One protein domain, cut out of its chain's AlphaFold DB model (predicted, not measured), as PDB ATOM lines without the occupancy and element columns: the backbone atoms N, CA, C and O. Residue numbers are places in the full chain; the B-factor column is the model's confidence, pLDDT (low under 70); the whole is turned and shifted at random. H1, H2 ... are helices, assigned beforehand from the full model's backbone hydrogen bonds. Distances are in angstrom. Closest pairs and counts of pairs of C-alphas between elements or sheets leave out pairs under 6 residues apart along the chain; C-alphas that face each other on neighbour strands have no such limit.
ATOM      1  N   GLU A   4     172.615 205.289 168.578       88.19
ATOM      2  CA  GLU A   4     172.465 204.340 167.468       88.19
ATOM      3  C   GLU A   4     173.165 203.019 167.787       88.19
ATOM      4  O   GLU A   4     172.532 201.969 167.718       88.19
ATOM      5  N   SER A   5     174.402 203.090 168.274       87.50
ATOM      6  CA  SER A   5     175.166 201.976 168.835       87.50
ATOM      7  C   SER A   5     174.395 201.244 169.934       87.50
ATOM      8  O   SER A   5     174.311 200.022 169.926       87.50
ATOM      9  N   TYR A   6     173.755 201.977 170.852       88.31
ATOM     10  CA  TYR A   6     172.930 201.371 171.904       88.31
ATOM     11  C   TYR A   6     171.764 200.551 171.326       88.31
ATOM     12  O   TYR A   6     171.562 199.401 171.711       88.31
ATOM     13  N   ARG A   7     171.027 201.116 170.360       88.75
ATOM     14  CA  ARG A   7     169.913 200.428 169.684       88.75
ATOM     15  C   ARG A   7     170.379 199.229 168.862       88.75
ATOM     16  O   ARG A   7     169.670 198.231 168.801       88.75
ATOM     17  N   HIS A   8     171.550 199.329 168.239       88.94
ATOM     18  CA  HIS A   8     172.163 198.248 167.472       88.94
ATOM     19  C   HIS A   8     172.590 197.071 168.366       88.94
ATOM     20  O   HIS A   8     172.425 195.919 167.984       88.94
ATOM     21  N   ILE A   9     173.082 197.341 169.578       90.00
ATOM     22  CA  ILE A   9     173.401 196.300 170.566       90.00
ATOM     23  C   ILE A   9     172.125 195.648 171.116       90.00
ATOM     24  O   ILE A   9     172.048 194.420 171.202       90.00
ATOM     25  N   GLU A  10     171.099 196.440 171.438       87.62
ATOM     26  CA  GLU A  10     169.821 195.898 171.916       87.62
ATOM     27  C   GLU A  10     169.094 195.064 170.854       87.62
ATOM     28  O   GLU A  10     168.537 194.020 171.189       87.62
ATOM     29  N   SER A  11     169.141 195.454 169.573       89.81
ATOM     30  CA  SER A  11     168.501 194.688 168.491       89.81
ATOM     31  C   SER A  11     169.122 193.304 168.276       89.81
ATOM     32  O   SER A  11     168.480 192.424 167.704       89.81
ATOM     33  N   ARG A  12     170.343 193.085 168.777       86.38
ATOM     34  CA  ARG A  12     171.043 191.793 168.780       86.38
ATOM     35  C   ARG A  12     170.821 190.983 170.062       86.38
ATOM     36  O   ARG A  12     171.511 189.990 170.282       86.38
ATOM     37  N   ASN A  13     169.875 191.390 170.915       87.06
ATOM     38  CA  ASN A  13     169.603 190.790 172.227       87.06
ATOM     39  C   ASN A  13     170.822 190.779 173.174       87.06
ATOM     40  O   ASN A  13     170.916 189.940 174.073       87.06
ATOM     41  N   ILE A  14     171.762 191.716 173.006       86.56
ATOM     42  CA  ILE A  14     172.911 191.862 173.903       86.56
ATOM     43  C   ILE A  14     172.538 192.847 175.015       86.56
ATOM     44  O   ILE A  14     172.243 194.016 174.774       86.56
ATOM     45  N   SER A  15     172.586 192.390 176.270       88.44
ATOM     46  CA  SER A  15     172.366 193.259 177.431       88.44
ATOM     47  C   SER A  15     173.559 194.196 177.637       88.44
ATOM     48  O   SER A  15     174.618 193.778 178.110       88.44
ATOM     49  N   THR A  16     173.368 195.479 177.327       87.50
ATOM     50  CA  THR A  16     174.370 196.544 177.512       87.50
ATOM     51  C   THR A  16     174.861 196.634 178.955       87.50
ATOM     52  O   THR A  16     176.060 196.755 179.198       87.50
ATOM     53  N   LYS A  17     173.951 196.516 179.931       87.62
ATOM     54  CA  LYS A  17     174.280 196.544 181.364       87.62
ATOM     55  C   LYS A  17     175.180 195.377 181.769       87.62
ATOM     56  O   LYS A  17     176.129 195.578 182.525       87.62
ATOM     57  N   ASN A  18     174.887 194.171 181.284       86.62
ATOM     58  CA  ASN A  18     175.678 192.989 181.622       86.62
ATOM     59  C   ASN A  18     177.042 193.022 180.927       86.62
ATOM     60  O   ASN A  18     178.044 192.811 181.602       86.62
ATOM     61  N   ALA A  19     177.096 193.390 179.644       88.06
ATOM     62  CA  ALA A  19     178.350 193.512 178.894       88.06
ATOM     63  C   ALA A  19     179.284 194.586 179.470       88.06
ATOM     64  O   ALA A  19     180.487 194.368 179.618       88.06
ATOM     65  N   ALA A  20     178.730 195.727 179.900       88.75
ATOM     66  CA  ALA A  20     179.490 196.754 180.609       88.75
ATOM     67  C   ALA A  20     180.024 196.246 181.959       88.75
ATOM     68  O   ALA A  20     181.171 196.518 182.314       88.75
ATOM     69  N   LYS A  21     179.215 195.481 182.708       87.94
ATOM     70  CA  LYS A  21     179.630 194.866 183.977       87.94
ATOM     71  C   LYS A  21     180.756 193.849 183.763       87.94
ATOM     72  O   LYS A  21     181.732 193.884 184.504       87.94
ATOM     73  N   VAL A  22     180.645 192.981 182.757       86.38
ATOM     74  CA  VAL A  22     181.705 192.028 182.387       86.38
ATOM     75  C   VAL A  22     182.982 192.783 182.030       86.38
ATOM     76  O   VAL A  22     184.031 192.506 182.608       86.38
ATOM     77  N   GLN A  23     182.883 193.804 181.172       86.62
ATOM     78  CA  GLN A  23     184.036 194.616 180.781       86.62
ATOM     79  C   GLN A  23     184.708 195.294 181.977       86.62
ATOM     80  O   GLN A  23     185.934 195.371 182.031       86.62
ATOM     81  N   PHE A  24     183.919 195.774 182.939       87.06
ATOM     82  CA  PHE A  24     184.437 196.368 184.166       87.06
ATOM     83  C   PHE A  24     185.288 195.364 184.956       87.06
ATOM     84  O   PHE A  24     186.423 195.680 185.300       87.06
ATOM     85  N   TYR A  25     184.806 194.140 185.183       84.81
ATOM     86  CA  TYR A  25     185.577 193.118 185.904       84.81
ATOM     87  C   TYR A  25     186.828 192.666 185.143       84.81
ATOM     88  O   TYR A  25     187.902 192.592 185.742       84.81
ATOM     89  N   VAL A  26     186.722 192.467 183.825       83.38
ATOM     90  CA  VAL A  26     187.874 192.155 182.962       83.38
ATOM     91  C   VAL A  26     188.931 193.261 183.042       83.38
ATOM     92  O   VAL A  26     190.119 192.977 183.175       83.38
ATOM     93  N   SER A  27     188.515 194.534 183.044       82.38
ATOM     94  CA  SER A  27     189.435 195.676 183.175       82.38
ATOM     95  C   SER A  27     190.158 195.744 184.526       82.38
ATOM     96  O   SER A  27     191.162 196.442 184.654       82.38
ATOM     97  N   LEU A  28     189.665 195.007 185.522       79.94
ATOM     98  CA  LEU A  28     190.236 194.911 186.862       79.94
ATOM     99  C   LEU A  28     190.944 193.569 187.106       79.94
ATOM    100  O   LEU A  28     191.144 193.181 188.256       79.94
ATOM    101  N   GLY A  29     191.308 192.855 186.035       76.94
ATOM    102  CA  GLY A  29     192.089 191.619 186.109       76.94
ATOM    103  C   GLY A  29     191.302 190.386 186.558       76.94
ATOM    104  O   GLY A  29     191.901 189.336 186.762       76.94
ATOM    105  N   VAL A  30     189.975 190.479 186.690       81.62
ATOM    106  CA  VAL A  30     189.139 189.342 187.095       81.62
ATOM    107  C   VAL A  30     188.825 188.472 185.881       81.62
ATOM    108  O   VAL A  30     188.237 188.949 184.907       81.62
ATOM    109  N   SER A  31     189.164 187.183 185.960       72.69
ATOM    110  CA  SER A  31     188.693 186.185 184.995       72.69
ATOM    111  C   SER A  31     187.192 185.968 185.186       72.69
ATOM    112  O   SER A  31     186.753 185.497 186.236       72.69
ATOM    113  N   VAL A  32     186.390 186.347 184.191       71.31
ATOM    114  CA  VAL A  32     184.940 186.133 184.206       71.31
ATOM    115  C   VAL A  32     184.640 184.844 183.446       71.31
ATOM    116  O   VAL A  32     184.377 184.859 182.247       71.31
ATOM    117  N   GLU A  33     184.683 183.715 184.147       62.12
ATOM    118  CA  GLU A  33     184.130 182.461 183.638       62.12
ATOM    119  C   GLU A  33     182.590 182.573 183.654       62.12
ATOM    120  O   GLU A  33     181.990 182.776 184.705       62.12
ATOM    121  N   ASN A  34     181.941 182.459 182.490       58.19
ATOM    122  CA  ASN A  34     180.480 182.331 182.304       58.19
ATOM    123  C   ASN A  34     179.565 183.552 182.543       58.19
ATOM    124  O   ASN A  34     178.803 183.576 183.503       58.19
ATOM    125  N   SER A  35     179.417 184.478 181.587       52.31
ATOM    126  CA  SER A  35     178.109 185.185 181.509       52.31
ATOM    127  C   SER A  35     177.675 185.708 180.141       52.31
ATOM    128  O   SER A  35     176.483 185.929 179.948       52.31
ATOM    129  N   GLN A  36     178.576 185.826 179.167       57.06
ATOM    130  CA  GLN A  36     178.239 186.112 177.772       57.06
ATOM    131  C   GLN A  36     179.140 185.285 176.860       57.06
ATOM    132  O   GLN A  36     180.299 185.042 177.193       57.06
ATOM    133  N   SER A  37     178.611 184.844 175.715       63.41
ATOM    134  CA  SER A  37     179.456 184.322 174.638       63.41
ATOM    135  C   SER A  37     180.540 185.364 174.344       63.41
ATOM    136  O   SER A  37     180.198 186.539 174.198       63.41
ATOM    137  N   ASN A  38     181.819 184.966 174.249       70.94
ATOM    138  CA  ASN A  38     182.923 185.868 173.873       70.94
ATOM    139  C   ASN A  38     182.549 186.742 172.663       70.94
ATOM    140  O   ASN A  38     182.858 187.928 172.624       70.94
ATOM    141  N   THR A  39     181.758 186.188 171.740       78.12
ATOM    142  CA  THR A  39     181.228 186.875 170.560       78.12
ATOM    143  C   THR A  39     180.321 188.068 170.898       78.12
ATOM    144  O   THR A  39     180.416 189.111 170.261       78.12
ATOM    145  N   GLN A  40     179.462 187.972 171.918       83.12
ATOM    146  CA  GLN A  40     178.588 189.080 172.340       83.12
ATOM    147  C   GLN A  40     179.378 190.212 173.009       83.12
ATOM    148  O   GLN A  40     179.048 191.385 172.833       83.12
ATOM    149  N   GLN A  41     180.430 189.869 173.756       85.62
ATOM    150  CA  GLN A  41     181.312 190.859 174.371       85.62
ATOM    151  C   GLN A  41     182.144 191.595 173.312       85.62
ATOM    152  O   GLN A  41     182.284 192.815 173.372       85.62
ATOM    153  N   GLU A  42     182.650 190.876 172.309       86.19
ATOM    154  CA  GLU A  42     183.348 191.470 171.165       86.19
ATOM    155  C   GLU A  42     182.447 192.426 170.374       86.19
ATOM    156  O   GLU A  42     182.879 193.518 170.006       86.19
ATOM    157  N   GLU A  43     181.186 192.053 170.136       88.38
ATOM    158  CA  GLU A  43     180.217 192.930 169.473       88.38
ATOM    159  C   GLU A  43     179.905 194.182 170.290       88.38
ATOM    160  O   GLU A  43     179.896 195.280 169.736       88.38
ATOM    161  N   PHE A  44     179.737 194.046 171.607       90.12
ATOM    162  CA  PHE A  44     179.593 195.192 172.499       90.12
ATOM    163  C   PHE A  44     180.795 196.140 172.406       90.12
ATOM    164  O   PHE A  44     180.618 197.348 172.255       90.12
ATOM    165  N   MET A  45     182.020 195.607 172.437       88.44
ATOM    166  CA  MET A  45     183.238 196.422 172.424       88.44
ATOM    167  C   MET A  45     183.464 197.178 171.109       88.44
ATOM    168  O   MET A  45     184.062 198.252 171.145       88.44
ATOM    169  N   LYS A  46     182.937 196.698 169.972       90.12
ATOM    170  CA  LYS A  46     182.966 197.439 168.691       90.12
ATOM    171  C   LYS A  46     182.172 198.748 168.743       90.12
ATOM    172  O   LYS A  46     182.495 199.690 168.029       90.12
ATOM    173  N   GLU A  47     181.160 198.813 169.601       90.94
ATOM    174  CA  GLU A  47     180.256 199.959 169.751       90.94
ATOM    175  C   GLU A  47     180.678 200.911 170.895       90.94
ATOM    176  O   GLU A  47     180.130 202.010 171.083       90.94
ATOM    177  N   VAL A  48     181.680 200.517 171.690       87.06
ATOM    178  CA  VAL A  48     182.230 201.326 172.783       87.06
ATOM    179  C   VAL A  48     183.234 202.338 172.233       87.06
ATOM    180  O   VAL A  48     184.356 202.010 171.876       87.06
ATOM    181  N   GLN A  49     182.846 203.612 172.232       84.88
ATOM    182  CA  GLN A  49     183.718 204.716 171.798       84.88
ATOM    183  C   GLN A  49     184.844 205.039 172.794       84.88
ATOM    184  O   GLN A  49     185.960 205.354 172.393       84.88
ATOM    185  N   HIS A  50     184.549 204.982 174.095       79.25
ATOM    186  CA  HIS A  50     185.487 205.312 175.167       79.25
ATOM    187  C   HIS A  50     185.271 204.376 176.353       79.25
ATOM    188  O   HIS A  50     184.130 204.102 176.729       79.25
ATOM    189  N   SER A  51     186.371 203.934 176.959       80.69
ATOM    190  CA  SER A  51     186.388 203.155 178.193       80.69
ATOM    191  C   SER A  51     187.499 203.695 179.082       80.69
ATOM    192  O   SER A  51     188.640 203.819 178.638       80.69
ATOM    193  N   TYR A  52     187.164 204.055 180.317       79.56
ATOM    194  CA  TYR A  52     188.134 204.474 181.319       79.56
ATOM    195  C   TYR A  52     187.736 203.907 182.680       79.56
ATOM    196  O   TYR A  52     186.555 203.821 183.013       79.56
ATOM    197  N   GLY A  53     188.739 203.516 183.459       76.94
ATOM    198  CA  GLY A  53     188.590 203.070 184.838       76.94
ATOM    199  C   GLY A  53     189.429 203.949 185.753       76.94
ATOM    200  O   GLY A  53     190.473 204.466 185.357       76.94
ATOM    201  N   THR A  54     188.978 204.148 186.985       81.12
ATOM    202  CA  THR A  54     189.729 204.894 187.998       81.12
ATOM    203  C   THR A  54     189.639 204.160 189.323       81.12
ATOM    204  O   THR A  54     188.555 203.756 189.741       81.12
ATOM    205  N   LYS A  55     190.790 203.995 189.978       83.31
ATOM    206  CA  LYS A  55     190.908 203.471 191.340       83.31
ATOM    207  C   LYS A  55     191.053 204.654 192.287       83.31
ATOM    208  O   LYS A  55     191.896 205.521 192.065       83.31
ATOM    209  N   LEU A  56     190.207 204.704 193.310       84.75
ATOM    210  CA  LEU A  56     190.222 205.749 194.330       84.75
ATOM    211  C   LEU A  56     190.649 205.113 195.656       84.75
ATOM    212  O   LEU A  56     189.942 204.251 196.174       84.75
ATOM    213  N   GLY A  57     191.791 205.542 196.196       91.31
ATOM    214  CA  GLY A  57     192.413 204.911 197.365       91.31
ATOM    215  C   GLY A  57     193.148 203.605 197.033       91.31
ATOM    216  O   GLY A  57     193.231 203.190 195.874       91.31
ATOM    217  N   GLY A  58     193.702 202.967 198.065       93.25
ATOM    218  CA  GLY A  58     194.570 201.795 197.935       93.25
ATOM    219  C   GLY A  58     195.865 202.087 197.168       93.25
ATOM    220  O   GLY A  58     196.255 203.244 196.998       93.25
ATOM    221  N   ASP A  59     196.532 201.035 196.704       90.56
ATOM    222  CA  ASP A  59     197.665 201.118 195.781       90.56
ATOM    223  C   ASP A  59     197.170 200.998 194.327       90.56
ATOM    224  O   ASP A  59     196.832 199.902 193.873       90.56
ATOM    225  N   PRO A  60     197.119 202.099 193.558       85.12
ATOM    226  CA  PRO A  60     196.566 202.086 192.207       85.12
ATOM    227  C   PRO A  60     197.403 201.273 191.204       85.12
ATOM    228  O   PRO A  60     196.904 201.000 190.111       85.12
ATOM    229  N   SER A  61     198.641 200.893 191.548       87.50
ATOM    230  CA  SER A  61     199.509 200.082 190.685       87.50
ATOM    231  C   SER A  61     199.079 198.613 190.610       87.50
ATOM    232  O   SER A  61     199.357 197.941 189.616       87.50
ATOM    233  N   ILE A  62     198.346 198.121 191.614       87.31
ATOM    234  CA  ILE A  62     197.861 196.741 191.661       87.31
ATOM    235  C   ILE A  62     196.727 196.581 190.656       87.31
ATOM    236  O   ILE A  62     195.681 197.209 190.805       87.31
ATOM    237  N   SER A  63     196.915 195.754 189.627       84.69
ATOM    238  CA  SER A  63     195.938 195.539 188.553       84.69
ATOM    239  C   SER A  63     194.717 194.739 189.010       84.69
ATOM    240  O   SER A  63     193.598 195.178 188.732       84.69
ATOM    241  N   ASP A  64     194.944 193.642 189.735       87.25
ATOM    242  CA  ASP A  64     193.924 192.723 190.248       87.25
ATOM    243  C   ASP A  64     193.069 193.362 191.354       87.25
ATOM    244  O   ASP A  64     193.583 193.922 192.325       87.25
ATOM    245  N   ILE A  65     191.744 193.272 191.216       88.75
ATOM    246  CA  ILE A  65     190.813 193.882 192.173       88.75
ATOM    247  C   ILE A  65     190.913 193.270 193.574       88.75
ATOM    248  O   ILE A  65     190.763 193.995 194.557       88.75
ATOM    249  N   ASN A  66     191.153 191.962 193.685       90.31
ATOM    250  CA  ASN A  66     191.146 191.258 194.964       90.31
ATOM    251  C   ASN A  66     192.386 191.618 195.780       90.31
ATOM    252  O   ASN A  66     192.287 191.800 196.993       90.31
ATOM    253  N   GLU A  67     193.533 191.791 195.124       91.50
ATOM    254  CA  GLU A  67     194.743 192.319 195.754       91.50
ATOM    255  C   GLU A  67     194.631 193.824 196.035       91.50
ATOM    256  O   GLU A  67     194.996 194.280 197.120       91.50
ATOM    257  N   TRP A  68     194.050 194.608 195.119       93.06
ATOM    258  CA  TRP A  68     193.872 196.048 195.323       93.06
ATOM    259  C   TRP A  68     192.984 196.347 196.537       93.06
ATOM    260  O   TRP A  68     193.342 197.184 197.369       93.06
ATOM    261  N   ILE A  69     191.871 195.622 196.702       93.62
ATOM    262  CA  ILE A  69     190.945 195.791 197.836       93.62
ATOM    263  C   ILE A  69     191.663 195.621 199.182       93.62
ATOM    264  O   ILE A  69     191.363 196.358 200.122       93.62
ATOM    265  N   LYS A  70     192.655 194.725 199.278       96.12
ATOM    266  CA  LYS A  70     193.436 194.519 200.513       96.12
ATOM    267  C   LYS A  70     194.266 195.743 200.907       96.12
ATOM    268  O   LYS A  70     194.590 195.900 202.081       96.12
ATOM    269  N   THR A  71     194.584 196.626 199.961       96.00
ATOM    270  CA  THR A  71     195.359 197.854 200.218       96.00
ATOM    271  C   THR A  71     194.501 199.056 200.602       96.00
ATOM    272  O   THR A  71     195.014 200.016 201.175       96.00
ATOM    273  N   VAL A  72     193.191 199.017 200.337       94.44
ATOM    274  CA  VAL A  72     192.276 200.129 200.640       94.44
ATOM    275  C   VAL A  72     192.276 200.503 202.132       94.44
ATOM    276  O   VAL A  72     192.336 201.698 202.416       94.44
ATOM    277  N   PRO A  73     192.285 199.560 203.100       95.69
ATOM    278  CA  PRO A  73     192.385 199.906 204.521       95.69
ATOM    279  C   PRO A  73     193.676 200.644 204.904       95.69
ATOM    280  O   PRO A  73     193.676 201.390 205.878       95.69
ATOM    281  N   LEU A  74     194.767 200.443 204.152       93.69
ATOM    282  CA  LEU A  74     196.068 201.073 204.404       93.69
ATOM    283  C   LEU A  74     196.182 202.461 203.760       93.69
ATOM    284  O   LEU A  74     196.938 203.298 204.244       93.69
ATOM    285  N   ASN A  75     195.427 202.713 202.690       92.06
ATOM    286  CA  ASN A  75     195.370 204.006 202.012       92.06
ATOM    287  C   ASN A  75     193.917 204.389 201.668       92.06
ATOM    288  O   ASN A  75     193.524 204.371 200.494       92.06
TER     289      ASN A  75
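What this domain is: This is residues 4 to 75 of the 344 residues of the protein "Hypothetical protein" of Rotaria sp. Silwood2 (UniProt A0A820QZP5). What is the shape? H1 and H3 stand side by side at one end, H2 crosses H3 and runs toward H4, and residues 48 to 64 lead to H4 at the other end. What makes it up? The printed part has 72 residues with four named helices, H1 to H4, and no named strand: all helix. It is loose, radius of gyration of the C-alphas 14.6 A, spanning 46 by 24 by 14 A.

Where its parts are: Where does H1 lie? Residues 4 to 11, from C-alpha 4 at (172.465, 204.340, 167.468). And the others? H2 is residues 16 to 27, 16.1 A from first to last C-alpha, and H3 residues 38 to 47, 14.9 A. H4, residues 65 to 71, ends at C-alpha 71 at (195.359, 197.854, 200.218).

How they stand to each other: What touches? H1 and H3 touch at a shallow tilt of 25 degrees, opposite ways, closest at the C-alphas of Ser 5 and Glu 47, 5.6 A. H2 and H3 touch about perpendicular at 80 degrees, closest at the C-alphas of Ala 19 and Gln 41, 6.0 A. H1 and residue 16 of H2 only just touch, only at the corner, with 3 pairs of C-alphas within 8 A, the closest Ile 9 and Thr 16, 7.0 A. And H4? It touches no helix and is only just apart from H2, at 8.2 A. How are the backbones? Every O i to N i+4 pair is within hydrogen-bond range in H1 and H2, 5 of 6 in H3, and 1 of 3 in H4, beside 3 of 4 O i to N i+3 pairs.

The domain as a whole: How large is it? The farthest C-alphas, Ser 11 and Leu 74, are 45.7 A apart. Any cut or weak place? The printed part has no cut, the H3 to H4 link is long, and residues 33 to 37 are under 70 in pLDDT.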